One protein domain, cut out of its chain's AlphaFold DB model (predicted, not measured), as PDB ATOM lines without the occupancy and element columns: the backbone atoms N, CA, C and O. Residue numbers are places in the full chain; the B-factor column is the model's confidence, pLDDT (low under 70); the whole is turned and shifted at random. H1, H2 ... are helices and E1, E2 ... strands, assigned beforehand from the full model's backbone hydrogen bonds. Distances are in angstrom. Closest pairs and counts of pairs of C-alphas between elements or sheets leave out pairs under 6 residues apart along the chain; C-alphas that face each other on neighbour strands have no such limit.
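Overview. This is residues 16 to 218 of the 790 residues of an uncharacterized protein of Talaromyces marneffei (UniProt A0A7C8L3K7). Look for two lobes side by side along the longest axis: one is a six-stranded sheet curled like part of a barrel, with the short helix H1 by its edge strand E2, and the other is a ribbon of two strands, E1 and E8, with H3, H5 and H6 beside it and H7 next to H3. Two stretches, residues 22 to 26 and 128 to 140, join the lobes, and H2 lies in the loop between E6 and E7, far from the helices of the ribbon lobe. The printed part has 203 residues, with seven named helices and eight named strands in the order E1 E2 E3 E4 H1 E5 E6 H2 E7 E8 H3 H4 H5 H6 H7. The large sheet runs E2 E5 E6 E7 E4 E3 and is mixed, while E1 and E8 are antiparallel; the class is mixed, helices and strands, with under half of the residues in named elements. The whole is compact, with a radius of gyration of the C-alphas of 18.5 A, yet elongated in outline, spanning 60 by 38 by 35 A.

Along the chain. Start in the large sheet at E6, residues 92 to 100, the longest strand: find C-alpha 92 at (215.908, 356.204, 242.127), from which E6 runs 22.8 A and bends by 63 degrees at residue 96. The sheet's other strands are E2, residues 27 to 29; E3, 38 to 41; E4, 52 to 58, 19.1 A; E5, 80 to 82; and E7, 121 to 127, 19.6 A. H1 is residues 66 to 71 and H2 is 108 to 111. E1, residues 16 to 21, begins at C-alpha 16, (211.789, 345.907, 234.237), and runs 17.3 A; E8, 141 to 147, runs 20.1 A. Then come H3, 152 to 157; H4, 170 to 173; H5, 177 to 190, 19.1 A; H6, 196 to 203, 10.4 A; and H7, 206 to 217, 16.3 A, ending at (192.675, 340.931, 226.116).

Arrangement. Begin at E6, which pairs over residues 92 to 94 with E5, its hairpin partner, where N 81 and O 93 are 2.8 A apart, and over residues 94 to 100 with E7, where N 123 and O 99 are 2.8 A apart. E7 and E4 are antiparallel, with N 52 and O 126 at 2.8 A, and E3 and E4 form a hairpin, with N 39 and O 57 at 2.9 A. At the other edge E2 and E5 are parallel, with N 28 and O 80 at 2.9 A. H1 is on this strongly twisted sheet, at a height over the sheet of 7.1 A and over none of the strands; its closest C-alphas to E2 are those of Ile 70 and Val 28, 6.0 A. In the second lobe, E1 and E8 stand at 170 degrees, with N 21 and O 141 at 2.8 A. The closest C-alphas of E1 and H5 are those of Phe 17 and Lys 178, 6.7 A, and those of E8 and H6 are Arg 143 and Trp 203, 7.7 A. H5 and H6 are close but not clearly touching, with Ala 188 and Leu 199 at 7.0 A between C-alphas, and run opposite ways at a shallow tilt of 10 degrees. H7, with residues 212 to 216 alone, touches H3, with the C-alphas of Ala 155 and Leu 212 closest at 7.2 A; they run opposite ways at a tilt of 37 degrees, only just steep. H4 and H5 touch only at the corner, with the C-alphas of Val 173 and Trp 180 closest at 6.4 A. In H3, H5, H6 and H7 every O i to N i+4 pair is within hydrogen-bond range, H1 has 0 of 2 but 2 of 3 O i to N i+3 pairs, and H2 and H4 are too short for an O i to N i+4 pair.

Size, cuts and confidence. The two C-alphas farthest apart are those of Gly 118 and Val 218, 61.3 A. The printed part has no cut, and the links E7 to E8 and H3 to H4 are long. Look for low confidence in the model, under 70, at residue 46, residues 150 to 176 and residues 213 to 218; the mean pLDDT of the printed part is 81.9.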
ATOM      1  N   GLY A  16     212.514 344.933 233.425       78.94
ATOM      2  CA  GLY A  16     211.789 345.907 234.237       78.94
ATOM      3  C   GLY A  16     212.207 347.344 233.944       78.94
ATOM      4  O   GLY A  16     213.378 347.635 233.660       78.94
ATOM      5  N   PHE A  17     211.230 348.243 234.016       84.88
ATOM      6  CA  PHE A  17     211.362 349.678 233.796       84.88
ATOM      7  C   PHE A  17     210.631 350.438 234.902       84.88
ATOM      8  O   PHE A  17     209.511 350.094 235.273       84.88
ATOM      9  N   VAL A  18     211.266 351.491 235.414       90.44
ATOM     10  CA  VAL A  18     210.692 352.357 236.444       90.44
ATOM     11  C   VAL A  18     210.928 353.824 236.100       90.44
ATOM     12  O   VAL A  18     212.028 354.221 235.689       90.44
ATOM     13  N   VAL A  19     209.887 354.632 236.292       91.31
ATOM     14  CA  VAL A  19     209.932 356.095 236.191       91.31
ATOM     15  C   VAL A  19     209.177 356.744 237.337       91.31
ATOM     16  O   VAL A  19     208.156 356.230 237.791       91.31
ATOM     17  N   ILE A  20     209.675 357.892 237.791       91.38
ATOM     18  CA  ILE A  20     209.040 358.713 238.821       91.38
ATOM     19  C   ILE A  20     208.849 360.123 238.270       91.38
ATOM     20  O   ILE A  20     209.758 360.687 237.664       91.38
ATOM     21  N   THR A  21     207.669 360.691 238.510       90.06
ATOM     22  CA  THR A  21     207.433 362.133 238.438       90.06
ATOM     23  C   THR A  21     207.200 362.675 239.825       90.06
ATOM     24  O   THR A  21     206.512 362.064 240.643       90.06
ATOM     25  N   ALA A  22     207.744 363.852 240.074       90.06
ATOM     26  CA  ALA A  22     207.489 364.604 241.281       90.06
ATOM     27  C   ALA A  22     207.645 366.107 240.987       90.06
ATOM     28  O   ALA A  22     208.163 366.460 239.921       90.06
ATOM     29  N   PRO A  23     207.151 366.982 241.881       89.94
ATOM     30  CA  PRO A  23     207.444 368.412 241.838       89.94
ATOM     31  C   PRO A  23     208.955 368.690 241.845       89.94
ATOM     32  O   PRO A  23     209.722 367.926 242.438       89.94
ATOM     33  N   ASP A  24     209.368 369.790 241.214       88.44
ATOM     34  CA  ASP A  24     210.783 370.178 241.102       88.44
ATOM     35  C   ASP A  24     211.404 370.456 242.484       88.44
ATOM     36  O   ASP A  24     212.604 370.294 242.678       88.44
ATOM     37  N   GLU A  25     210.579 370.805 243.477       91.31
ATOM     38  CA  GLU A  25     210.988 371.027 244.865       91.31
ATOM     39  C   GLU A  25     211.457 369.764 245.593       91.31
ATOM     40  O   GLU A  25     212.084 369.876 246.641       91.31
ATOM     41  N   VAL A  26     211.134 368.571 245.081       91.88
ATOM     42  CA  VAL A  26     211.431 367.292 245.751       91.88
ATOM     43  C   VAL A  26     212.053 366.258 244.810       91.88
ATOM     44  O   VAL A  26     212.103 365.076 245.150       91.88
ATOM     45  N   SER A  27     212.521 366.657 243.623       92.31
ATOM     46  CA  SER A  27     213.109 365.734 242.647       92.31
ATOM     47  C   SER A  27     214.194 366.375 241.793       92.31
ATOM     48  O   SER A  27     213.970 367.385 241.135       92.31
ATOM     49  N   VAL A  28     215.356 365.721 241.726       93.38
ATOM     50  CA  VAL A  28     216.508 366.146 240.925       93.38
ATOM     51  C   VAL A  28     217.156 364.949 240.233       93.38
ATOM     52  O   VAL A  28     217.292 363.871 240.809       93.38
ATOM     53  N   SER A  29     217.600 365.139 238.985       92.94
ATOM     54  CA  SER A  29     218.463 364.160 238.315       92.94
ATOM     55  C   SER A  29     219.935 364.461 238.567       92.94
ATOM     56  O   SER A  29     220.371 365.609 238.468       92.94
ATOM     57  N   LEU A  30     220.693 363.409 238.874       92.88
ATOM     58  CA  LEU A  30     222.152 363.412 238.939       92.88
ATOM     59  C   LEU A  30     222.775 362.702 237.725       92.88
ATOM     60  O   LEU A  30     223.994 362.713 237.570       92.88
ATOM     61  N   ASP A  31     221.966 362.097 236.846       90.06
ATOM     62  CA  ASP A  31     222.453 361.488 235.610       90.06
ATOM     63  C   ASP A  31     222.788 362.579 234.585       90.06
ATOM     64  O   ASP A  31     221.929 363.274 234.034       90.06
ATOM     65  N   LYS A  32     224.077 362.692 234.269       86.25
ATOM     66  CA  LYS A  32     224.599 363.608 233.253       86.25
ATOM     67  C   LYS A  32     223.908 363.456 231.894       86.25
ATOM     68  O   LYS A  32     223.787 364.434 231.155       86.25
ATOM     69  N   ARG A  33     223.432 362.255 231.537       85.06
ATOM     70  CA  ARG A  33     222.699 362.027 230.280       85.06
ATOM     71  C   ARG A  33     221.357 362.759 230.238       85.06
ATOM     72  O   ARG A  33     220.898 363.090 229.146       85.06
ATOM     73  N   ASP A  34     220.772 363.065 231.392       85.38
ATOM     74  CA  ASP A  34     219.551 363.869 231.530       85.38
ATOM     75  C   ASP A  34     219.832 365.385 231.454       85.38
ATOM     76  O   ASP A  34     218.930 366.213 231.599       85.38
ATOM     77  N   GLY A  35     221.091 365.774 231.222       84.19
ATOM     78  CA  GLY A  35     221.540 367.164 231.249       84.19
ATOM     79  C   GLY A  35     221.738 367.706 232.664       84.19
ATOM     80  O   GLY A  35     221.768 368.925 232.843       84.19
ATOM     81  N   ALA A  36     221.819 366.833 233.675       88.62
ATOM     82  CA  ALA A  36     222.118 367.231 235.043       88.62
ATOM     83  C   ALA A  36     223.492 367.923 235.111       88.62
ATOM     84  O   ALA A  36     224.460 367.396 234.556       88.62
ATOM     85  N   PRO A  37     223.621 369.068 235.803       89.81
ATOM     86  CA  PRO A  37     224.898 369.760 235.952       89.81
ATOM     87  C   PRO A  37     225.780 369.129 237.046       89.81
ATOM     88  O   PRO A  37     226.628 369.809 237.615       89.81
ATOM     89  N   TRP A  38     225.604 367.843 237.353       90.94
ATOM     90  CA  TRP A  38     226.295 367.139 238.430       90.94
ATOM     91  C   TRP A  38     227.227 366.058 237.881       90.94
ATOM     92  O   TRP A  38     226.886 365.356 236.931       90.94
ATOM     93  N   GLU A  39     228.394 365.910 238.500       90.88
ATOM     94  CA  GLU A  39     229.251 364.729 238.354       90.88
ATOM     95  C   GLU A  39     229.273 363.982 239.685       90.88
ATOM     96  O   GLU A  39     229.507 364.593 240.730       90.88
ATOM     97  N   VAL A  40     229.029 362.673 239.634       91.38
ATOM     98  CA  VAL A  40     228.977 361.775 240.796       91.38
ATOM     99  C   VAL A  40     230.108 360.760 240.681       91.38
ATOM    100  O   VAL A  40     230.287 360.153 239.624       91.38
ATOM    101  N   PHE A  41     230.876 360.569 241.750       89.88
ATOM    102  CA  PHE A  41     232.018 359.658 241.773       89.88
ATOM    103  C   PHE A  41     232.228 359.025 243.157       89.88
ATOM    104  O   PHE A  41     231.585 359.396 244.139       89.88
ATOM    105  N   ASP A  42     233.120 358.031 243.202       86.00
ATOM    106  CA  ASP A  42     233.456 357.210 244.377       86.00
ATOM    107  C   ASP A  42     232.294 356.412 244.977       86.00
ATOM    108  O   ASP A  42     232.129 356.307 246.188       86.00
ATOM    109  N   PHE A  43     231.500 355.794 244.110       83.06
ATOM    110  CA  PHE A  43     230.546 354.762 244.500       83.06
ATOM    111  C   PHE A  43     231.304 353.473 244.864       83.06
ATOM    112  O   PHE A  43     231.910 352.832 244.006       83.06
ATOM    113  N   LEU A  44     231.309 353.125 246.155       71.25
ATOM    114  CA  LEU A  44     232.001 351.944 246.695       71.25
ATOM    115  C   LEU A  44     231.105 350.702 246.772       71.25
ATOM    116  O   LEU A  44     231.615 349.584 246.791       71.25
ATOM    117  N   ASP A  45     229.790 350.903 246.811       70.44
ATOM    118  CA  ASP A  45     228.783 349.855 246.922       70.44
ATOM    119  C   ASP A  45     227.657 350.129 245.916       70.44
ATOM    120  O   ASP A  45     227.118 351.234 245.839       70.44
ATOM    121  N   SER A  46     227.350 349.125 245.100       68.81
ATOM    122  CA  SER A  46     226.321 349.182 244.062       68.81
ATOM    123  C   SER A  46     225.156 348.233 244.322       68.81
ATOM    124  O   SER A  46     224.255 348.168 243.495       68.81
ATOM    125  N   GLU A  47     225.170 347.475 245.420       73.31
ATOM    126  CA  GLU A  47     224.222 346.376 245.637       73.31
ATOM    127  C   GLU A  47     223.400 346.532 246.919       73.31
ATOM    128  O   GLU A  47     222.247 346.099 246.949       73.31
ATOM    129  N   SER A  48     223.931 347.165 247.970       81.75
ATOM    130  CA  SER A  48     223.170 347.308 249.217       81.75
ATOM    131  C   SER A  48     222.118 348.422 249.155       81.75
ATOM    132  O   SER A  48     222.277 349.429 248.472       81.75
ATOM    133  N   GLU A  49     221.031 348.282 249.916       83.31
ATOM    134  CA  GLU A  49     220.000 349.327 250.076       83.31
ATOM    135  C   GLU A  49     220.221 350.198 251.326       83.31
ATOM    136  O   GLU A  49     219.314 350.908 251.766       83.31
ATOM    137  N   GLY A  50     221.402 350.088 251.941       85.00
ATOM    138  CA  GLY A  50     221.776 350.837 253.135       85.00
ATOM    139  C   GLY A  50     222.006 352.325 252.868       85.00
ATOM    140  O   GLY A  50     221.714 352.849 251.794       85.00
ATOM    141  N   GLU A  51     222.537 353.021 253.873       90.69
ATOM    142  CA  GLU A  51     223.031 354.385 253.673       90.69
ATOM    143  C   GLU A  51     224.311 354.350 252.835       90.69
ATOM    144  O   GLU A  51     225.292 353.709 253.211       90.69
ATOM    145  N   HIS A  52     224.304 355.100 251.740       91.00
ATOM    146  CA  HIS A  52     225.442 355.302 250.854       91.00
ATOM    147  C   HIS A  52     225.960 356.723 250.980       91.00
ATOM    148  O   HIS A  52     225.192 357.660 251.198       91.00
ATOM    149  N   THR A  53     227.266 356.890 250.804       92.88
ATOM    150  CA  THR A  53     227.907 358.204 250.687       92.88
ATOM    151  C   THR A  53     228.690 358.246 249.385       92.88
ATOM    152  O   THR A  53     229.529 357.381 249.148       92.88
ATOM    153  N   VAL A  54     228.419 359.246 248.551       93.06
ATOM    154  CA  VAL A  54     229.118 359.484 247.280       93.06
ATOM    155  C   VAL A  54     229.595 360.922 247.207       93.06
ATOM    156  O   VAL A  54     229.003 361.809 247.823       93.06
ATOM    157  N   ARG A  55     230.650 361.174 246.431       93.19
ATOM    158  CA  ARG A  55     231.151 362.533 246.222       93.19
ATOM    159  C   ARG A  55     230.545 363.127 244.964       93.19
ATOM    160  O   ARG A  55     230.472 362.469 243.923       93.19
ATOM    161  N   VAL A  56     230.101 364.373 245.066       93.69
ATOM    162  CA  VAL A  56     229.460 365.091 243.967       93.69
ATOM    163  C   VAL A  56     230.051 366.479 243.780       93.69
ATOM    164  O   VAL A  56     230.446 367.148 244.737       93.69
ATOM    165  N   ILE A  57     230.095 366.925 242.529       92.75
ATOM    166  CA  ILE A  57     230.547 368.265 242.155       92.75
ATOM    167  C   ILE A  57     229.619 368.866 241.102       92.75
ATOM    168  O   ILE A  57     229.230 368.210 240.132       92.75
ATOM    169  N   CYS A  58     229.270 370.134 241.302       91.50
ATOM    170  CA  CYS A  58     228.535 370.918 240.322       91.50
ATOM    171  C   CYS A  58     229.474 371.331 239.181       91.50
ATOM    172  O   CYS A  58     230.550 371.880 239.411       91.50
ATOM    173  N   THR A  59     229.048 371.085 237.946       88.88
ATOM    174  CA  THR A  59     229.827 371.356 236.731       88.88
ATOM    175  C   THR A  59     229.403 372.597 235.968       88.88
ATOM    176  O   THR A  59     230.055 372.959 234.991       88.88
ATOM    177  N   ASP A  60     228.329 373.249 236.405       85.00
ATOM    178  CA  ASP A  60     227.811 374.461 235.788       85.00
ATOM    179  C   ASP A  60     227.790 375.601 236.807       85.00
ATOM    180  O   ASP A  60     226.968 375.632 237.722       85.00
ATOM    181  N   SER A  61     228.699 376.558 236.639       79.31
ATOM    182  CA  SER A  61     228.783 377.767 237.460       79.31
ATOM    183  C   SER A  61     228.008 378.953 236.870       79.31
ATOM    184  O   SER A  61     228.158 380.080 237.345       79.31
ATOM    185  N   SER A  62     227.237 378.749 235.797       81.81
ATOM    186  CA  SER A  62     226.501 379.822 235.131       81.81
ATOM    187  C   SER A  62     225.312 380.321 235.972       81.81
ATOM    188  O   SER A  62     224.783 379.589 236.812       81.81
ATOM    189  N   PRO A  63     224.826 381.561 235.752       75.62
ATOM    190  CA  PRO A  63     223.655 382.087 236.463       75.62
ATOM    191  C   PRO A  63     222.356 381.291 236.244       75.62
ATOM    192  O   PRO A  63     221.437 381.419 237.045       75.62
ATOM    193  N   GLY A  64     222.273 380.500 235.168       77.38
ATOM    194  CA  GLY A  64     221.142 379.617 234.858       77.38
ATOM    195  C   GLY A  64     221.346 378.167 235.309       77.38
ATOM    196  O   GLY A  64     220.608 377.292 234.864       77.38
ATOM    197  N   SER A  65     222.359 377.904 236.137       84.50
ATOM    198  CA  SER A  65     222.704 376.560 236.588       84.50
ATOM    199  C   SER A  65     221.614 375.937 237.458       84.50
ATOM    200  O   SER A  65     221.148 376.529 238.433       84.50
ATOM    201  N   ARG A  66     221.298 374.677 237.149       86.62
ATOM    202  CA  ARG A  66     220.386 373.808 237.909       86.62
ATOM    203  C   ARG A  66     221.025 373.167 239.145       86.62
ATOM    204  O   ARG A  66     220.415 372.343 239.815       86.62
ATOM    205  N   CYS A  67     222.266 373.519 239.487       87.62
ATOM    206  CA  CYS A  67     222.915 372.969 240.682       87.62
ATOM    207  C   CYS A  67     222.222 373.382 241.988       87.62
ATOM    208  O   CYS A  67     222.429 372.757 243.019       87.62
ATOM    209  N   ARG A  68     221.402 374.437 241.976       87.88
ATOM    210  CA  ARG A  68     220.640 374.846 243.165       87.88
ATOM    211  C   ARG A  68     219.338 374.068 243.337       87.88
ATOM    212  O   ARG A  68     218.758 374.146 244.414       87.88
ATOM    213  N   ASP A  69     218.928 373.297 242.332       89.94
ATOM    214  CA  ASP A  69     217.636 372.609 242.314       89.94
ATOM    215  C   ASP A  69     217.533 371.570 243.444       89.94
ATOM    216  O   ASP A  69     216.475 371.398 244.036       89.94
ATOM    217  N   ILE A  70     218.655 370.951 243.841       91.19
ATOM    218  CA  ILE A  70     218.696 369.981 244.956       91.19
ATOM    219  C   ILE A  70     218.416 370.620 246.325       91.19
ATOM    220  O   ILE A  70     218.155 369.918 247.297       91.19
ATOM    221  N   HIS A  71     218.488 371.950 246.409       91.31
ATOM    222  CA  HIS A  71     218.207 372.723 247.615       91.31
ATOM    223  C   HIS A  71     216.820 373.387 247.588       91.31
ATOM    224  O   HIS A  71     216.538 374.210 248.460       91.31
ATOM    225  N   LEU A  72     215.979 373.086 246.593       92.31
ATOM    226  CA  LEU A  72     214.588 373.536 246.573       92.31
ATOM    227  C   LEU A  72     213.765 372.827 247.665       92.31
ATOM    228  O   LEU A  72     214.227 371.884 248.304       92.31
ATOM    229  N   GLY A  73     212.550 373.324 247.914       90.38
ATOM    230  CA  GLY A  73     211.658 372.758 248.927       90.38
ATOM    231  C   GLY A  73     212.227 372.840 250.349       90.38
ATOM    232  O   GLY A  73     212.642 373.912 250.793       90.38
ATOM    233  N   ASP A  74     212.250 371.700 251.044       89.88
ATOM    234  CA  ASP A  74     212.818 371.545 252.393       89.88
ATOM    235  C   ASP A  74     214.359 371.390 252.379       89.88
ATOM    236  O   ASP A  74     214.994 371.190 253.420       89.88
ATOM    237  N   GLY A  75     214.981 371.507 251.202       90.75
ATOM    238  CA  GLY A  75     216.411 371.346 250.985       90.75
ATOM    239  C   GLY A  75     216.776 369.942 250.506       90.75
ATOM    240  O   GLY A  75     216.011 369.262 249.835       90.75
ATOM    241  N   VAL A  76     217.988 369.496 250.840       93.62
ATOM    242  CA  VAL A  76     218.498 368.190 250.386       93.62
ATOM    243  C   VAL A  76     217.755 367.001 251.009       93.62
ATOM    244  O   VAL A  76     217.453 366.057 250.279       93.62
ATOM    245  N   PRO A  77     217.477 366.966 252.328       94.69
ATOM    246  CA  PRO A  77     216.836 365.804 252.935       94.69
ATOM    247  C   PRO A  77     215.430 365.568 252.368       94.69
ATOM    248  O   PRO A  77     214.575 366.442 252.435       94.69
ATOM    249  N   GLY A  78     215.183 364.360 251.859       92.00
ATOM    250  CA  GLY A  78     213.884 363.978 251.295       92.00
ATOM    251  C   GLY A  78     213.738 364.236 249.792       92.00
ATOM    252  O   GLY A  78     212.712 363.879 249.220       92.00
ATOM    253  N   THR A  79     214.759 364.774 249.125       95.12
ATOM    254  CA  THR A  79     214.749 364.954 247.666       95.12
ATOM    255  C   THR A  79     214.968 363.621 246.947       95.12
ATOM    256  O   THR A  79     215.918 362.891 247.241       95.12
ATOM    257  N   ILE A  80     214.096 363.291 245.992       94.94
ATOM    258  CA  ILE A  80     214.237 362.123 245.119       94.94
ATOM    259  C   ILE A  80     215.390 362.375 244.146       94.94
ATOM    260  O   ILE A  80     215.416 363.380 243.436       94.94
ATOM    261  N   LEU A  81     216.334 361.443 244.098       94.81
ATOM    262  CA  LEU A  81     217.504 361.484 243.233       94.81
ATOM    263  C   LEU A  81     217.358 360.453 242.116       94.81
ATOM    264  O   LEU A  81     217.209 359.262 242.392       94.81
ATOM    265  N   GLN A  82     217.455 360.888 240.862       93.75
ATOM    266  CA  GLN A  82     217.681 359.977 239.738       93.75
ATOM    267  C   GLN A  82     219.188 359.753 239.580       93.75
ATOM    268  O   GLN A  82     219.922 360.646 239.153       93.75
ATOM    269  N   MET A  83     219.642 358.569 239.984       92.75
ATOM    270  CA  MET A  83     221.050 358.202 240.098       92.75
ATOM    271  C   MET A  83     221.638 357.783 238.741       92.75
ATOM    272  O   MET A  83     220.945 357.159 237.931       92.75
ATOM    273  N   PRO A  84     222.929 358.069 238.480       89.94
ATOM    274  CA  PRO A  84     223.638 357.516 237.332       89.94
ATOM    275  C   PRO A  84     223.691 355.984 237.372       89.94
ATOM    276  O   PRO A  84     223.730 355.372 238.440       89.94
ATOM    277  N   ALA A  85     223.767 355.356 236.197       83.62
ATOM    278  CA  ALA A  85     223.911 353.906 236.096       83.62
ATOM    279  C   ALA A  85     225.161 353.405 236.851       83.62
ATOM    280  O   ALA A  85     226.256 353.932 236.657       83.62
ATOM    281  N   GLY A  86     224.989 352.369 237.677       82.12
ATOM    282  CA  GLY A  86     226.055 351.774 238.494       82.12
ATOM    283  C   GLY A  86     226.281 352.439 239.858       82.12
ATOM    284  O   GLY A  86     227.146 351.988 240.602       82.12
ATOM    285  N   CYS A  87     225.516 353.482 240.202       86.81
ATOM    286  CA  CYS A  87     225.590 354.161 241.495       86.81
ATOM    287  C   CYS A  87     224.427 353.716 242.405       86.81
ATOM    288  O   CYS A  87     223.365 354.341 242.413       86.81
ATOM    289  N   GLY A  88     224.641 352.620 243.140       86.00
ATOM    290  CA  GLY A  88     223.635 351.950 243.978       86.00
ATOM    291  C   GLY A  88     222.760 350.924 243.225       86.00
ATOM    292  O   GLY A  88     222.795 350.876 241.990       86.00
ATOM    293  N   PRO A  89     221.959 350.106 243.941       86.06
ATOM    294  CA  PRO A  89     221.158 349.019 243.355       86.06
ATOM    295  C   PRO A  89     219.951 349.471 242.520       86.06
ATOM    296  O   PRO A  89     219.313 348.652 241.861       86.06
ATOM    297  N   GLY A  90     219.592 350.756 242.555       86.81
ATOM    298  CA  GLY A  90     218.388 351.275 241.908       86.81
ATOM    299  C   GLY A  90     218.590 352.637 241.252       86.81
ATOM    300  O   GLY A  90     219.398 353.444 241.700       86.81
ATOM    301  N   LYS A  91     217.793 352.910 240.209       89.69
ATOM    302  CA  LYS A  91     217.791 354.184 239.462       89.69
ATOM    303  C   LYS A  91     217.339 355.380 240.304       89.69
ATOM    304  O   LYS A  91     217.763 356.500 240.039       89.69
ATOM    305  N   TYR A  92     216.454 355.157 241.270       93.62
ATOM    306  CA  TYR A  92     215.908 356.204 242.127       93.62
ATOM    307  C   TYR A  92     216.322 355.963 243.571       93.62
ATOM    308  O   TYR A  92     216.168 354.851 244.067       93.62
ATOM    309  N   ALA A  93     216.804 357.009 244.228       94.81
ATOM    310  CA  ALA A  93     217.165 357.022 245.640       94.81
ATOM    311  C   ALA A  93     216.602 358.280 246.313       94.81
ATOM    312  O   ALA A  93     216.028 359.146 245.651       94.81
ATOM    313  N   VAL A  94     216.775 358.403 247.627       94.62
ATOM    314  CA  VAL A  94     216.351 359.577 248.392       94.62
ATOM    315  C   VAL A  94     217.533 360.189 249.121       94.62
ATOM    316  O   VAL A  94     218.203 359.551 249.939       94.62
ATOM    317  N   ALA A  95     217.768 361.469 248.862       95.69
ATOM    318  CA  ALA A  95     218.807 362.246 249.509       95.69
ATOM    319  C   ALA A  95     218.554 362.350 251.019       95.69
ATOM    320  O   ALA A  95     217.435 362.593 251.478       95.69
ATOM    321  N   LYS A  96     219.596 362.134 251.816       95.25
ATOM    322  CA  LYS A  96     219.573 362.194 253.282       95.25
ATOM    323  C   LYS A  96     220.283 363.420 253.817       95.25
ATOM    324  O   LYS A  96     219.738 364.097 254.681       95.25
ATOM    325  N   ALA A  97     221.468 363.700 253.298       95.25
ATOM    326  CA  ALA A  97     222.252 364.870 253.657       95.25
ATOM    327  C   ALA A  97     223.239 365.193 252.537       95.25
ATOM    328  O   ALA A  97     223.583 364.321 251.740       95.25
ATOM    329  N   MET A  98     223.706 366.434 252.498       95.31
ATOM    330  CA  MET A  98     224.798 366.862 251.635       95.31
ATOM    331  C   MET A  98     225.661 367.828 252.429       95.31
ATOM    332  O   MET A  98     225.199 368.904 252.804       95.31
ATOM    333  N   ASP A  99     226.903 367.430 252.667       95.00
ATOM    334  CA  ASP A  99     227.865 368.183 253.463       95.00
ATOM    335  C   ASP A  99     229.102 368.496 252.619       95.00
ATOM    336  O   ASP A  99     229.389 367.813 251.636       95.00
ATOM    337  N   LEU A 100     229.853 369.541 252.972       94.81
ATOM    338  CA  LEU A 100     231.119 369.820 252.292       94.81
ATOM    339  C   LEU A 100     232.096 368.667 252.552       94.81
ATOM    340  O   LEU A 100     232.376 368.347 253.708       94.81
ATOM    341  N   SER A 101     232.631 368.072 251.485       93.88
ATOM    342  CA  SER A 101     233.528 366.925 251.614       93.88
ATOM    343  C   SER A 101     234.828 367.337 252.311       93.88
ATOM    344  O   SER A 101     235.432 368.349 251.929       93.88
ATOM    345  N   PRO A 102     235.340 366.562 253.281       91.50
ATOM    346  CA  PRO A 102     236.681 366.789 253.811       91.50
ATOM    347  C   PRO A 102     237.760 366.552 252.740       91.50
ATOM    348  O   PRO A 102     238.868 367.075 252.862       91.50
ATOM    349  N   VAL A 103     237.438 365.796 251.681       89.31
ATOM    350  CA  VAL A 103     238.340 365.480 250.570       89.31
ATOM    351  C   VAL A 103     237.893 366.234 249.318       89.31
ATOM    352  O   VAL A 103     236.984 365.815 248.601       89.31
ATOM    353  N   GLN A 104     238.578 367.336 249.021       91.31
ATOM    354  CA  GLN A 104     238.318 368.181 247.845       91.31
ATOM    355  C   GLN A 104     239.052 367.708 246.574       91.31
ATOM    356  O   GLN A 104     239.047 368.394 245.553       91.31
ATOM    357  N   ASP A 105     239.684 366.533 246.620       88.25
ATOM    358  CA  ASP A 105     240.411 365.974 245.484       88.25
ATOM    359  C   ASP A 105     239.460 365.478 244.395       88.25
ATOM    360  O   ASP A 105     238.498 364.753 244.668       88.25
ATOM    361  N   LEU A 106     239.786 365.814 243.146       87.50
ATOM    362  CA  LEU A 106     239.032 365.404 241.969       87.50
ATOM    363  C   LEU A 106     239.721 364.249 241.230       87.50
ATOM    364  O   LEU A 106     240.943 364.265 241.058       87.50
ATOM    365  N   PRO A 107     238.952 363.284 240.692       88.00
ATOM    366  CA  PRO A 107     239.470 362.298 239.753       88.00
ATOM    367  C   PRO A 107     240.221 362.954 238.588       88.00
ATOM    368  O   PRO A 107     239.812 363.996 238.078       88.00
ATOM    369  N   HIS A 108     241.280 362.309 238.087       85.44
ATOM    370  CA  HIS A 108     242.174 362.875 237.060       85.44
ATOM    371  C   HIS A 108     241.454 363.399 235.797       85.44
ATOM    372  O   HIS A 108     241.905 364.342 235.145       85.44
ATOM    373  N   HIS A 109     240.326 362.801 235.411       83.44
ATOM    374  CA  HIS A 109     239.545 363.270 234.265       83.44
ATOM    375  C   HIS A 109     238.757 364.563 234.551       83.44
ATOM    376  O   HIS A 109     238.574 365.347 233.623       83.44
ATOM    377  N   LEU A 110     238.366 364.817 235.805       85.75
ATOM    378  CA  LEU A 110     237.723 366.058 236.253       85.75
ATOM    379  C   LEU A 110     238.751 367.125 236.639       85.75
ATOM    380  O   LEU A 110     238.565 368.286 236.304       85.75
ATOM    381  N   ALA A 111     239.880 366.744 237.237       85.50
ATOM    382  CA  ALA A 111     240.941 367.679 237.623       85.50
ATOM    383  C   ALA A 111     241.547 368.452 236.430       85.50
ATOM    384  O   ALA A 111     242.072 369.549 236.592       85.50
ATOM    385  N   ARG A 112     241.462 367.896 235.213       85.12
ATOM    386  CA  ARG A 112     241.923 368.552 233.973       85.12
ATOM    387  C   ARG A 112     240.982 369.650 233.464       85.12
ATOM    388  O   ARG A 112     241.357 370.381 232.550       85.12
ATOM    389  N   ARG A 113     239.770 369.758 234.012       82.00
ATOM    390  CA  ARG A 113     238.775 370.761 233.623       82.00
ATOM    391  C   ARG A 113     239.010 372.059 234.392       82.00
ATOM    392  O   ARG A 113     238.774 372.130 235.593       82.00
ATOM    393  N   SER A 114     239.468 373.096 233.692       77.31
ATOM    394  CA  SER A 114     239.760 374.407 234.290       77.31
ATOM    395  C   SER A 114     238.526 375.098 234.876       77.31
ATOM    396  O   SER A 114     238.654 375.879 235.810       77.31
ATOM    397  N   ASP A 115     237.342 374.798 234.343       79.62
ATOM    398  CA  ASP A 115     236.041 375.287 234.808       79.62
ATOM    399  C   ASP A 115     235.600 374.688 236.154       79.62
ATOM    400  O   ASP A 115     234.758 375.273 236.827       79.62
ATOM    401  N   LEU A 116     236.200 373.569 236.580       82.38
ATOM    402  CA  LEU A 116     235.942 372.937 237.883       82.38
ATOM    403  C   LEU A 116     236.991 373.306 238.942       82.38
ATOM    404  O   LEU A 116     236.901 372.872 240.090       82.38
ATOM    405  N   SER A 117     238.000 374.098 238.571       77.25
ATOM    406  CA  SER A 117     239.071 374.500 239.480       77.25
ATOM    407  C   SER A 117     238.524 375.390 240.601       77.25
ATOM    408  O   SER A 117     238.047 376.495 240.348       77.25
ATOM    409  N   GLY A 118     238.595 374.906 241.844       79.00
ATOM    410  CA  GLY A 118     238.088 375.607 243.028       79.00
ATOM    411  C   GLY A 118     236.587 375.437 243.294       79.00
ATOM    412  O   GLY A 118     236.076 376.054 244.228       79.00
ATOM    413  N   ALA A 119     235.880 374.615 242.513       87.06
ATOM    414  CA  ALA A 119     234.496 374.263 242.810       87.06
ATOM    415  C   ALA A 119     234.431 373.301 244.018       87.06
ATOM    416  O   ALA A 119     235.212 372.347 244.072       87.06
ATOM    417  N   PRO A 120     233.525 373.534 244.987       90.88
ATOM    418  CA  PRO A 120     233.425 372.697 246.176       90.88
ATOM    419  C   PRO A 120     232.879 371.304 245.840       90.88
ATOM    420  O   PRO A 120     231.870 371.167 245.145       90.88
ATOM    421  N   VAL A 121     233.539 370.282 246.381       94.25
ATOM    422  CA  VAL A 121     233.090 368.885 246.380       94.25
ATOM    423  C   VAL A 121     232.243 368.633 247.623       94.25
ATOM    424  O   VAL A 121     232.635 369.015 248.731       94.25
ATOM    425  N   TYR A 122     231.107 367.967 247.452       95.00
ATOM    426  CA  TYR A 122     230.196 367.608 248.535       95.00
ATOM    427  C   TYR A 122     230.132 366.094 248.722       95.00
ATOM    428  O   TYR A 122     230.173 365.349 247.746       95.00
ATOM    429  N   ASP A 123     229.973 365.661 249.967       95.12
ATOM    430  CA  ASP A 123     229.583 364.300 250.314       95.12
ATOM    431  C   ASP A 123     228.053 364.243 250.341       95.12
ATOM    432  O   ASP A 123     227.408 364.825 251.215       95.12
ATOM    433  N   LEU A 124     227.466 363.555 249.365       95.12
ATOM    434  CA  LEU A 124     226.036 363.302 249.278       95.12
ATOM    435  C   LEU A 124     225.724 361.947 249.909       95.12
ATOM    436  O   LEU A 124     226.169 360.904 249.428       95.12
ATOM    437  N   LYS A 125     224.913 361.971 250.964       95.12
ATOM    438  CA  LYS A 125     224.373 360.775 251.607       95.12
ATOM    439  C   LYS A 125     222.985 360.478 251.077       95.12
ATOM    440  O   LYS A 125     222.138 361.373 251.061       95.12
ATOM    441  N   PHE A 126     222.725 359.234 250.704       94.88
ATOM    442  CA  PHE A 126     221.410 358.793 250.248       94.88
ATOM    443  C   PHE A 126     221.092 357.382 250.743       94.88
ATOM    444  O   PHE A 126     221.978 356.616 251.105       94.88
ATOM    445  N   ASP A 127     219.808 357.059 250.766       93.94
ATOM    446  CA  ASP A 127     219.297 355.711 251.003       93.94
ATOM    447  C   ASP A 127     218.034 355.507 250.146       93.94
ATOM    448  O   ASP A 127     217.704 356.351 249.307       93.94
ATOM    449  N   TYR A 128     217.332 354.394 250.339       93.38
ATOM    450  CA  TYR A 128     216.121 354.056 249.587       93.38
ATOM    451  C   TYR A 128     214.825 354.238 250.409       93.38
ATOM    452  O   TYR A 128     213.804 353.633 250.101       93.38
ATOM    453  N   ASP A 129     214.823 355.071 251.459       91.88
ATOM    454  CA  ASP A 129     213.624 355.365 252.260       91.88
ATOM    455  C   ASP A 129     212.775 356.498 251.647       91.88
ATOM    456  O   ASP A 129     212.867 357.675 252.011       91.88
ATOM    457  N   PHE A 130     211.883 356.111 250.734       90.56
ATOM    458  CA  PHE A 130     210.918 356.985 250.049       90.56
ATOM    459  C   PHE A 130     209.852 357.623 250.950       90.56
ATOM    460  O   PHE A 130     209.130 358.515 250.496       90.56
ATOM    461  N   ARG A 131     209.768 357.245 252.231       87.62
ATOM    462  CA  ARG A 131     208.863 357.895 253.196       87.62
ATOM    463  C   ARG A 131     209.373 359.263 253.641       87.62
ATOM    464  O   ARG A 131     208.590 360.054 254.157       87.62
ATOM    465  N   ARG A 132     210.666 359.553 253.429       89.94
ATOM    466  CA  ARG A 132     211.283 360.854 253.743       89.94
ATOM    467  C   ARG A 132     210.902 361.956 252.750       89.94
ATOM    468  O   ARG A 132     211.167 363.116 253.035       89.94
ATOM    469  N   VAL A 133     210.301 361.608 251.610       90.75
ATOM    470  CA  VAL A 133     209.935 362.575 250.568       90.75
ATOM    471  C   VAL A 133     208.797 363.485 251.051       90.75
ATOM    472  O   VAL A 133     207.713 362.970 251.357       90.75
ATOM    473  N   PRO A 134     208.994 364.818 251.095       88.62
ATOM    474  CA  PRO A 134     207.951 365.755 251.493       88.62
ATOM    475  C   PRO A 134     206.744 365.693 250.555       88.62
ATOM    476  O   PRO A 134     206.879 365.603 249.335       88.62
ATOM    477  N   ARG A 135     205.539 365.766 251.128       85.94
ATOM    478  CA  ARG A 135     204.267 365.708 250.376       85.94
ATOM    479  C   ARG A 135     203.585 367.068 250.222       85.94
ATOM    480  O   ARG A 135     202.595 367.192 249.514       85.94
ATOM    481  N   THR A 136     204.114 368.099 250.872       87.19
ATOM    482  CA  THR A 136     203.569 369.468 250.881       87.19
ATOM    483  C   THR A 136     203.626 370.155 249.516       87.19
ATOM    484  O   THR A 136     202.802 371.025 249.246       87.19
ATOM    485  N   TYR A 137     204.557 369.752 248.646       86.81
ATOM    486  CA  TYR A 137     204.774 370.341 247.317       86.81
ATOM    487  C   TYR A 137     203.944 369.681 246.204       86.81
ATOM    488  O   TYR A 137     203.932 370.150 245.066       86.81
ATOM    489  N   GLY A 138     203.221 368.607 246.528       85.12
ATOM    490  CA  GLY A 138     202.386 367.849 245.603       85.12
ATOM    491  C   GLY A 138     202.751 366.369 245.552       85.12
ATOM    492  O   GLY A 138     203.743 365.920 246.127       85.12
ATOM    493  N   ASP A 139     201.923 365.610 244.844       84.50
ATOM    494  CA  ASP A 139     202.061 364.161 244.779       84.50
ATOM    495  C   ASP A 139     203.203 363.727 243.855       84.50
ATOM    496  O   ASP A 139     203.409 364.279 242.769       84.50
ATOM    497  N   SER A 140     203.924 362.690 244.282       89.06
ATOM    498  CA  SER A 140     204.876 361.969 243.438       89.06
ATOM    499  C   SER A 140     204.191 360.735 242.861       89.06
ATOM    500  O   SER A 140     203.625 359.940 243.611       89.06
ATOM    501  N   GLN A 141     204.258 360.548 241.548       89.56
ATOM    502  CA  GLN A 141     203.727 359.362 240.879       89.56
ATOM    503  C   GLN A 141     204.873 358.505 240.363       89.56
ATOM    504  O   GLN A 141     205.799 359.006 239.729       89.56
ATOM    505  N   MET A 142     204.790 357.206 240.602       91.12
ATOM    506  CA  MET A 142     205.728 356.213 240.106       91.12
ATOM    507  C   MET A 142     204.995 355.248 239.183       91.12
ATOM    508  O   MET A 142     203.869 354.836 239.456       91.12
ATOM    509  N   ARG A 143     205.645 354.890 238.079       90.62
ATOM    510  CA  ARG A 143     205.192 353.841 237.176       90.62
ATOM    511  C   ARG A 143     206.259 352.766 237.085       90.62
ATOM    512  O   ARG A 143     207.428 353.074 236.855       90.62
ATOM    513  N   ILE A 144     205.825 351.528 237.258       89.94
ATOM    514  CA  ILE A 144     206.631 350.324 237.132       89.94
ATOM    515  C   ILE A 144     205.995 349.461 236.052       89.94
ATOM    516  O   ILE A 144     204.811 349.149 236.138       89.94
ATOM    517  N   ASP A 145     206.783 349.069 235.061       86.44
ATOM    518  CA  ASP A 145     206.404 348.068 234.072       86.44
ATOM    519  C   ASP A 145     207.382 346.897 234.178       86.44
ATOM    520  O   ASP A 145     208.601 347.093 234.136       86.44
ATOM    521  N   PHE A 146     206.854 345.687 234.325       85.00
ATOM    522  CA  PHE A 146     207.635 344.456 234.394       85.00
ATOM    523  C   PHE A 146     206.954 343.387 233.542       85.00
ATOM    524  O   PHE A 146     205.763 343.128 233.703       85.00
ATOM    525  N   SER A 147     207.674 342.801 232.589       80.56
ATOM    526  CA  SER A 147     207.095 341.791 231.705       80.56
ATOM    527  C   SER A 147     208.173 340.906 231.090       80.56
ATOM    528  O   SER A 147     209.349 341.270 231.018       80.56
ATOM    529  N   ASN A 148     207.751 339.721 230.672       75.31
ATOM    530  CA  ASN A 148     208.494 338.806 229.816       75.31
ATOM    531  C   ASN A 148     207.689 338.428 228.552       75.31
ATOM    532  O   ASN A 148     208.099 337.515 227.843       75.31
ATOM    533  N   GLU A 149     206.557 339.093 228.290       70.38
ATOM    534  CA  GLU A 149     205.659 338.810 227.163       70.38
ATOM    535  C   GLU A 149     206.139 339.535 225.899       70.38
ATOM    536  O   GLU A 149     206.415 340.742 225.914       70.38
ATOM    537  N   GLU A 150     206.214 338.807 224.784       63.84
ATOM    538  CA  GLU A 150     206.537 339.393 223.484       63.84
ATOM    539  C   GLU A 150     205.429 340.362 223.030       63.84
ATOM    540  O   GLU A 150     204.240 340.156 223.259       63.84
ATOM    541  N   GLY A 151     205.810 341.486 222.420       62.06
ATOM    542  CA  GLY A 151     204.858 342.500 221.958       62.06
ATOM    543  C   GLY A 151     204.262 343.385 223.062       62.06
ATOM    544  O   GLY A 151     203.774 344.472 222.746       62.06
ATOM    545  N   TYR A 152     204.384 343.025 224.352       68.94
ATOM    546  CA  TYR A 152     203.985 343.891 225.476       68.94
ATOM    547  C   TYR A 152     204.646 345.272 225.398       68.94
ATOM    548  O   TYR A 152     204.039 346.293 225.716       68.94
ATOM    549  N   TRP A 153     205.896 345.340 224.943       65.88
ATOM    550  CA  TRP A 153     206.568 346.623 224.774       65.88
ATOM    551  C   TRP A 153     206.187 347.374 223.516       65.88
ATOM    552  O   TRP A 153     206.010 348.586 223.603       65.88
ATOM    553  N   ASP A 154     206.061 346.698 222.374       64.44
ATOM    554  CA  ASP A 154     205.624 347.351 221.134       64.44
ATOM    555  C   ASP A 154     204.286 348.039 221.359       64.44
ATOM    556  O   ASP A 154     204.080 349.184 220.960       64.44
ATOM    557  N   ALA A 155     203.447 347.390 222.161       66.75
ATOM    558  CA  ALA A 155     202.290 347.994 222.756       66.75
ATOM    559  C   ALA A 155     202.634 349.327 223.449       66.75
ATOM    560  O   ALA A 155     202.177 350.395 223.032       66.75
ATOM    561  N   VAL A 156     203.381 349.280 224.561       69.44
ATOM    562  CA  VAL A 156     203.623 350.456 225.418       69.44
ATOM    563  C   VAL A 156     204.238 351.606 224.612       69.44
ATOM    564  O   VAL A 156     203.952 352.777 224.879       69.44
ATOM    565  N   VAL A 157     205.052 351.269 223.611       65.88
ATOM    566  CA  VAL A 157     205.651 352.181 222.635       65.88
ATOM    567  C   VAL A 157     204.591 352.832 221.728       65.88
ATOM    568  O   VAL A 157     204.604 354.061 221.577       65.88
ATOM    569  N   ASP A 158     203.653 352.054 221.180       63.25
ATOM    570  CA  ASP A 158     202.632 352.456 220.190       63.25
ATOM    571  C   ASP A 158     201.364 353.092 220.778       63.25
ATOM    572  O   ASP A 158     200.347 353.291 220.105       63.25
ATOM    573  N   ARG A 159     201.434 353.483 222.045       67.31
ATOM    574  CA  ARG A 159     200.306 354.000 222.803       67.31
ATOM    575  C   ARG A 159     199.616 355.248 222.182       67.31
ATOM    576  O   ARG A 159     200.286 356.186 221.733       67.31
ATOM    577  N   PRO A 160     198.273 355.367 222.299       56.09
ATOM    578  CA  PRO A 160     197.523 356.596 222.024       56.09
ATOM    579  C   PRO A 160     198.022 357.822 222.815       56.09
ATOM    580  O   PRO A 160     198.233 357.760 224.026       56.09
ATOM    581  N   GLY A 161     198.162 358.968 222.139       57.03
ATOM    582  CA  GLY A 161     198.690 360.217 222.718       57.03
ATOM    583  C   GLY A 161     200.113 360.572 222.268       57.03
ATOM    584  O   GLY A 161     200.596 361.662 222.563       57.03
ATOM    585  N   GLN A 162     200.762 359.697 221.496       62.53
ATOM    586  CA  GLN A 162     201.971 360.012 220.737       62.53
ATOM    587  C   GLN A 162     201.654 361.024 219.619       62.53
ATOM    588  O   GLN A 162     201.108 360.683 218.569       62.53
ATOM    589  N   THR A 163     201.996 362.300 219.813       52.50
ATOM    590  CA  THR A 163     202.088 363.246 218.689       52.50
ATOM    591  C   THR A 163     203.250 362.823 217.796       52.50
ATOM    592  O   THR A 163     204.308 362.522 218.334       52.50
ATOM    593  N   LYS A 164     203.055 362.837 216.468       48.06
ATOM    594  CA  LYS A 164     203.967 362.429 215.371       48.06
ATOM    595  C   LYS A 164     205.402 363.018 215.408       48.06
ATOM    596  O   LYS A 164     205.858 363.598 214.423       48.06
ATOM    597  N   LYS A 165     206.145 362.907 216.506       50.34
ATOM    598  CA  LYS A 165     207.603 363.027 216.479       50.34
ATOM    599  C   LYS A 165     208.118 361.775 215.775       50.34
ATOM    600  O   LYS A 165     207.544 360.701 215.945       50.34
ATOM    601  N   LYS A 166     209.138 361.930 214.921       45.50
ATOM    602  CA  LYS A 166     209.831 360.793 214.304       45.50
ATOM    603  C   LYS A 166     210.168 359.830 215.435       45.50
ATOM    604  O   LYS A 166     210.964 360.201 216.298       45.50
ATOM    605  N   LYS A 167     209.540 358.648 215.445       50.78
ATOM    606  CA  LYS A 167     210.068 357.506 216.184       50.78
ATOM    607  C   LYS A 167     211.560 357.506 215.857       50.78
ATOM    608  O   LYS A 167     211.912 357.513 214.680       50.78
ATOM    609  N   ARG A 168     212.439 357.588 216.859       54.09
ATOM    610  CA  ARG A 168     213.741 356.955 216.654       54.09
ATOM    611  C   ARG A 168     213.383 355.529 216.305       54.09
ATOM    612  O   ARG A 168     212.692 354.887 217.105       54.09
ATOM    613  N   ASP A 169     213.701 355.118 215.085       55.72
ATOM    614  CA  ASP A 169     213.400 353.766 214.656       55.72
ATOM    615  C   ASP A 169     214.046 352.856 215.698       55.72
ATOM    616  O   ASP A 169     215.195 353.066 216.084       55.72
ATOM    617  N   LEU A 170     213.290 351.903 216.241       56.47
ATOM    618  CA  LEU A 170     213.767 350.969 217.266       56.47
ATOM    619  C   LEU A 170     215.097 350.295 216.834       56.47
ATOM    620  O   LEU A 170     215.914 349.892 217.665       56.47
ATOM    621  N   GLU A 171     215.344 350.256 215.519       56.56
ATOM    622  CA  GLU A 171     216.605 349.907 214.863       56.56
ATOM    623  C   GLU A 171     217.821 350.731 215.333       56.56
ATOM    624  O   GLU A 171     218.883 350.156 215.570       56.56
ATOM    625  N   GLU A 172     217.683 352.045 215.555       58.28
ATOM    626  CA  GLU A 172     218.762 352.925 216.040       58.28
ATOM    627  C   GLU A 172     219.246 352.532 217.445       58.28
ATOM    628  O   GLU A 172     220.422 352.700 217.784       58.28
ATOM    629  N   VAL A 173     218.361 351.947 218.260       59.72
ATOM    630  CA  VAL A 173     218.665 351.467 219.620       59.72
ATOM    631  C   VAL A 173     218.985 349.964 219.626       59.72
ATOM    632  O   VAL A 173     218.956 349.315 220.671       59.72
ATOM    633  N   ARG A 174     219.325 349.382 218.464       57.03
ATOM    634  CA  ARG A 174     219.594 347.940 218.293       57.03
ATOM    635  C   ARG A 174     218.463 347.055 218.838       57.03
ATOM    636  O   ARG A 174     218.743 346.032 219.453       57.03
ATOM    637  N   LYS A 175     217.200 347.461 218.664       64.25
ATOM    638  CA  LYS A 175     216.012 346.749 219.171       64.25
ATOM    639  C   LYS A 175     215.913 346.630 220.703       64.25
ATOM    640  O   LYS A 175     215.109 345.856 221.210       64.25
ATOM    641  N   ASN A 176     216.675 347.417 221.468       69.88
ATOM    642  CA  ASN A 176     216.554 347.430 222.926       69.88
ATOM    643  C   ASN A 176     215.422 348.374 223.371       69.88
ATOM    644  O   ASN A 176     215.611 349.587 223.495       69.88
ATOM    645  N   GLN A 177     214.242 347.803 223.621       71.50
ATOM    646  CA  GLN A 177     213.027 348.547 223.976       71.50
ATOM    647  C   GLN A 177     213.138 349.250 225.334       71.50
ATOM    648  O   GLN A 177     212.727 350.404 225.452       71.50
ATOM    649  N   LYS A 178     213.774 348.622 226.338       76.44
ATOM    650  CA  LYS A 178     214.043 349.261 227.640       76.44
ATOM    651  C   LYS A 178     214.825 350.558 227.453       76.44
ATOM    652  O   LYS A 178     214.428 351.610 227.951       76.44
ATOM    653  N   ARG A 179     215.922 350.495 226.697       77.94
ATOM    654  CA  ARG A 179     216.754 351.666 226.419       77.94
ATOM    655  C   ARG A 179     215.984 352.729 225.633       77.94
ATOM    656  O   ARG A 179     216.136 353.912 225.924       77.94
ATOM    657  N   TRP A 180     215.156 352.329 224.670       79.12
ATOM    658  CA  TRP A 180     214.304 353.265 223.932       79.12
ATOM    659  C   TRP A 180     213.331 353.997 224.867       79.12
ATOM    660  O   TRP A 180     213.238 355.220 224.804       79.12
ATOM    661  N   LEU A 181     212.673 353.284 225.788       79.44
ATOM    662  CA  LEU A 181     211.753 353.881 226.766       79.44
ATOM    663  C   LEU A 181     212.457 354.832 227.726       79.44
ATOM    664  O   LEU A 181     211.928 355.901 228.021       79.44
ATOM    665  N   GLU A 182     213.656 354.482 228.185       82.94
ATOM    666  CA  GLU A 182     214.483 355.375 228.997       82.94
ATOM    667  C   GLU A 182     214.875 356.645 228.230       82.94
ATOM    668  O   GLU A 182     214.833 357.742 228.789       82.94
ATOM    669  N   GLU A 183     215.229 356.525 226.948       81.88
ATOM    670  CA  GLU A 183     215.564 357.671 226.100       81.88
ATOM    671  C   GLU A 183     214.337 358.546 225.803       81.88
ATOM    672  O   GLU A 183     214.439 359.772 225.848       81.88
ATOM    673  N   GLU A 184     213.173 357.950 225.562       81.50
ATOM    674  CA  GLU A 184     211.911 358.667 225.371       81.50
ATOM    675  C   GLU A 184     211.431 359.362 226.639       81.50
ATOM    676  O   GLU A 184     211.010 360.519 226.587       81.50
ATOM    677  N   TRP A 185     211.529 358.682 227.783       85.69
ATOM    678  CA  TRP A 185     211.277 359.277 229.089       85.69
ATOM    679  C   TRP A 185     212.180 360.487 229.311       85.69
ATOM    680  O   TRP A 185     211.707 361.561 229.674       85.69
ATOM    681  N   ARG A 186     213.478 360.338 229.030       86.44
ATOM    682  CA  ARG A 186     214.467 361.407 229.174       86.44
ATOM    683  C   ARG A 186     214.149 362.615 228.297       86.44
ATOM    684  O   ARG A 186     214.208 363.743 228.782       86.44
ATOM    685  N   GLU A 187     213.811 362.407 227.026       83.56
ATOM    686  CA  GLU A 187     213.401 363.505 226.141       83.56
ATOM    687  C   GLU A 187     212.112 364.175 226.632       83.56
ATOM    688  O   GLU A 187     212.024 365.403 226.672       83.56
ATOM    689  N   ALA A 188     211.114 363.380 227.025       82.69
ATOM    690  CA  ALA A 188     209.819 363.881 227.465       82.69
ATOM    691  C   ALA A 188     209.907 364.680 228.773       82.69
ATOM    692  O   ALA A 188     209.371 365.784 228.835       82.69
ATOM    693  N   TYR A 189     210.572 364.127 229.790       85.31
ATOM    694  CA  TYR A 189     210.604 364.667 231.148       85.31
ATOM    695  C   TYR A 189     211.754 365.660 231.356       85.31
ATOM    696  O   TYR A 189     211.516 366.795 231.753       85.31
ATOM    697  N   HIS A 190     213.000 365.286 231.041       84.81
ATOM    698  CA  HIS A 190     214.170 366.109 231.390       84.81
ATOM    699  C   HIS A 190     214.505 367.189 230.359       84.81
ATOM    700  O   HIS A 190     215.057 368.228 230.721       84.81
ATOM    701  N   LYS A 191     214.181 366.968 229.080       83.06
ATOM    702  CA  LYS A 191     214.459 367.924 227.991       83.06
ATOM    703  C   LYS A 191     213.243 368.765 227.591       83.06
ATOM    704  O   LYS A 191     213.283 369.450 226.571       83.06
ATOM    705  N   GLY A 192     212.164 368.713 228.376       77.75
ATOM    706  CA  GLY A 192     210.938 369.474 228.119       77.75
ATOM    707  C   GLY A 192     210.231 369.065 226.824       77.75
ATOM    708  O   GLY A 192     209.568 369.881 226.187       77.75
ATOM    709  N   GLY A 193     210.401 367.812 226.391       76.44
ATOM    710  CA  GLY A 193     209.847 367.314 225.137       76.44
ATOM    711  C   GLY A 193     208.319 367.214 225.117       76.44
ATOM    712  O   GLY A 193     207.763 367.127 224.016       76.44
ATOM    713  N   LEU A 194     207.666 367.219 226.286       80.38
ATOM    714  CA  LEU A 194     206.212 367.224 226.482       80.38
ATOM    715  C   LEU A 194     205.824 368.174 227.625       80.38
ATOM    716  O   LEU A 194     206.574 368.337 228.587       80.38
ATOM    717  N   SER A 195     204.628 368.764 227.557       81.25
ATOM    718  CA  SER A 195     204.055 369.485 228.702       81.25
ATOM    719  C   SER A 195     203.673 368.520 229.834       81.25
ATOM    720  O   SER A 195     203.411 367.341 229.593       81.25
ATOM    721  N   ARG A 196     203.561 369.006 231.081       77.81
ATOM    722  CA  ARG A 196     203.180 368.176 232.247       77.81
ATOM    723  C   ARG A 196     201.854 367.430 232.040       77.81
ATOM    724  O   ARG A 196     201.729 366.276 232.441       77.81
ATOM    725  N   HIS A 197     200.883 368.061 231.377       79.56
ATOM    726  CA  HIS A 197     199.598 367.435 231.056       79.56
ATOM    727  C   HIS A 197     199.743 366.311 230.019       79.56
ATOM    728  O   HIS A 197     199.196 365.227 230.210       79.56
ATOM    729  N   GLU A 198     200.507 366.536 228.946       80.81
ATOM    730  CA  GLU A 198     200.779 365.513 227.928       80.81
ATOM    731  C   GLU A 198     201.609 364.360 228.488       80.81
ATOM    732  O   GLU A 198     201.359 363.207 228.151       80.81
ATOM    733  N   LEU A 199     202.558 364.653 229.378       82.00
ATOM    734  CA  LEU A 199     203.370 363.654 230.057       82.00
ATOM    735  C   LEU A 199     202.509 362.778 230.966       82.00
ATOM    736  O   LEU A 199     202.567 361.556 230.850       82.00
ATOM    737  N   HIS A 200     201.651 363.381 231.796       81.44
ATOM    738  CA  HIS A 200     200.691 362.629 232.604       81.44
ATOM    739  C   HIS A 200     199.783 361.783 231.712       81.44
ATOM    740  O   HIS A 200     199.653 360.578 231.912       81.44
ATOM    741  N   ARG A 201     199.224 362.377 230.650       79.00
ATOM    742  CA  ARG A 201     198.380 361.650 229.705       79.00
ATOM    743  C   ARG A 201     199.122 360.488 229.052       79.00
ATOM    744  O   ARG A 201     198.506 359.434 228.957       79.00
ATOM    745  N   ARG A 202     200.400 360.635 228.665       78.81
ATOM    746  CA  ARG A 202     201.261 359.634 227.981       78.81
ATOM    747  C   ARG A 202     201.880 358.568 228.899       78.81
ATOM    748  O   ARG A 202     202.134 357.458 228.426       78.81
ATOM    749  N   TRP A 203     202.062 358.830 230.184       80.56
ATOM    750  CA  TRP A 203     202.748 357.875 231.060       80.56
ATOM    751  C   TRP A 203     201.891 357.360 232.213       80.56
ATOM    752  O   TRP A 203     202.057 356.200 232.570       80.56
ATOM    753  N   PHE A 204     200.937 358.151 232.713       84.62
ATOM    754  CA  PHE A 204     200.184 357.865 233.945       84.62
ATOM    755  C   PHE A 204     198.651 357.883 233.771       84.62
ATOM    756  O   PHE A 204     197.912 357.650 234.720       84.62
ATOM    757  N   GLY A 205     198.144 358.190 232.573       76.56
ATOM    758  CA  GLY A 205     196.708 358.330 232.327       76.56
ATOM    759  C   GLY A 205     195.940 357.002 232.302       76.56
ATOM    760  O   GLY A 205     196.470 355.975 231.885       76.56
ATOM    761  N   SER A 206     194.645 357.046 232.625       72.38
ATOM    762  CA  SER A 206     193.718 355.904 232.519       72.38
ATOM    763  C   SER A 206     193.646 355.312 231.106       72.38
ATOM    764  O   SER A 206     193.486 354.106 230.939       72.38
ATOM    765  N   ASP A 207     193.846 356.151 230.084       73.25
ATOM    766  CA  ASP A 207     193.963 355.734 228.685       73.25
ATOM    767  C   ASP A 207     195.124 354.731 228.473       73.25
ATOM    768  O   ASP A 207     195.103 354.016 227.481       73.25
ATOM    769  N   VAL A 208     196.161 354.680 229.340       72.12
ATOM    770  CA  VAL A 208     197.244 353.661 229.272       72.12
ATOM    771  C   VAL A 208     196.661 352.309 229.612       72.12
ATOM    772  O   VAL A 208     196.836 351.358 228.863       72.12
ATOM    773  N   ILE A 209     195.983 352.247 230.753       70.56
ATOM    774  CA  ILE A 209     195.532 351.004 231.358       70.56
ATOM    775  C   ILE A 209     194.444 350.382 230.492       70.56
ATOM    776  O   ILE A 209     194.515 349.201 230.169       70.56
ATOM    777  N   ALA A 210     193.501 351.199 230.009       72.50
ATOM    778  CA  ALA A 210     192.480 350.744 229.072       72.50
ATOM    779  C   ALA A 210     193.086 350.221 227.760       72.50
ATOM    780  O   ALA A 210     192.613 349.234 227.205       72.50
ATOM    781  N   TRP A 211     194.132 350.869 227.246       71.69
ATOM    782  CA  TRP A 211     194.784 350.455 226.008       71.69
ATOM    783  C   TRP A 211     195.640 349.177 226.193       71.69
ATOM    784  O   TRP A 211     195.547 348.284 225.353       71.69
ATOM    785  N   LEU A 212     196.362 349.021 227.315       70.38
ATOM    786  CA  LEU A 212     197.078 347.783 227.678       70.38
ATOM    787  C   LEU A 212     196.122 346.596 227.829       70.38
ATOM    788  O   LEU A 212     196.359 345.533 227.257       70.38
ATOM    789  N   ALA A 213     195.015 346.802 228.549       67.00
ATOM    790  CA  ALA A 213     193.986 345.786 228.734       67.00
ATOM    791  C   ALA A 213     193.383 345.332 227.393       67.00
ATOM    792  O   ALA A 213     193.193 344.138 227.175       67.00
ATOM    793  N   ASN A 214     193.150 346.263 226.459       66.44
ATOM    794  CA  ASN A 214     192.666 345.940 225.116       66.44
ATOM    795  C   ASN A 214     193.672 345.135 224.292       66.44
ATOM    796  O   ASN A 214     193.269 344.214 223.593       66.44
ATOM    797  N   LEU A 215     194.965 345.456 224.341       62.50
ATOM    798  CA  LEU A 215     195.923 344.737 223.502       62.50
ATOM    799  C   LEU A 215     196.074 343.275 223.940       62.50
ATOM    800  O   LEU A 215     196.035 342.363 223.113       62.50
ATOM    801  N   VAL A 216     196.204 343.071 225.248       60.41
ATOM    802  CA  VAL A 216     196.431 341.752 225.841       60.41
ATOM    803  C   VAL A 216     195.136 340.928 225.885       60.41
ATOM    804  O   VAL A 216     195.157 339.715 225.704       60.41
ATOM    805  N   GLY A 217     193.984 341.581 226.068       53.88
ATOM    806  CA  GLY A 217     192.675 340.931 226.116       53.88
ATOM    807  C   GLY A 217     192.061 340.571 224.757       53.88
ATOM    808  O   GLY A 217     191.177 339.721 224.711       53.88
ATOM    809  N   VAL A 218     192.506 341.184 223.652       46.12
ATOM    810  CA  VAL A 218     191.974 340.919 222.295       46.12
ATOM    811  C   VAL A 218     192.844 339.913 221.521       46.12
ATOM    812  O   VAL A 218     192.517 339.572 220.388       46.12
TER     813      VAL A 218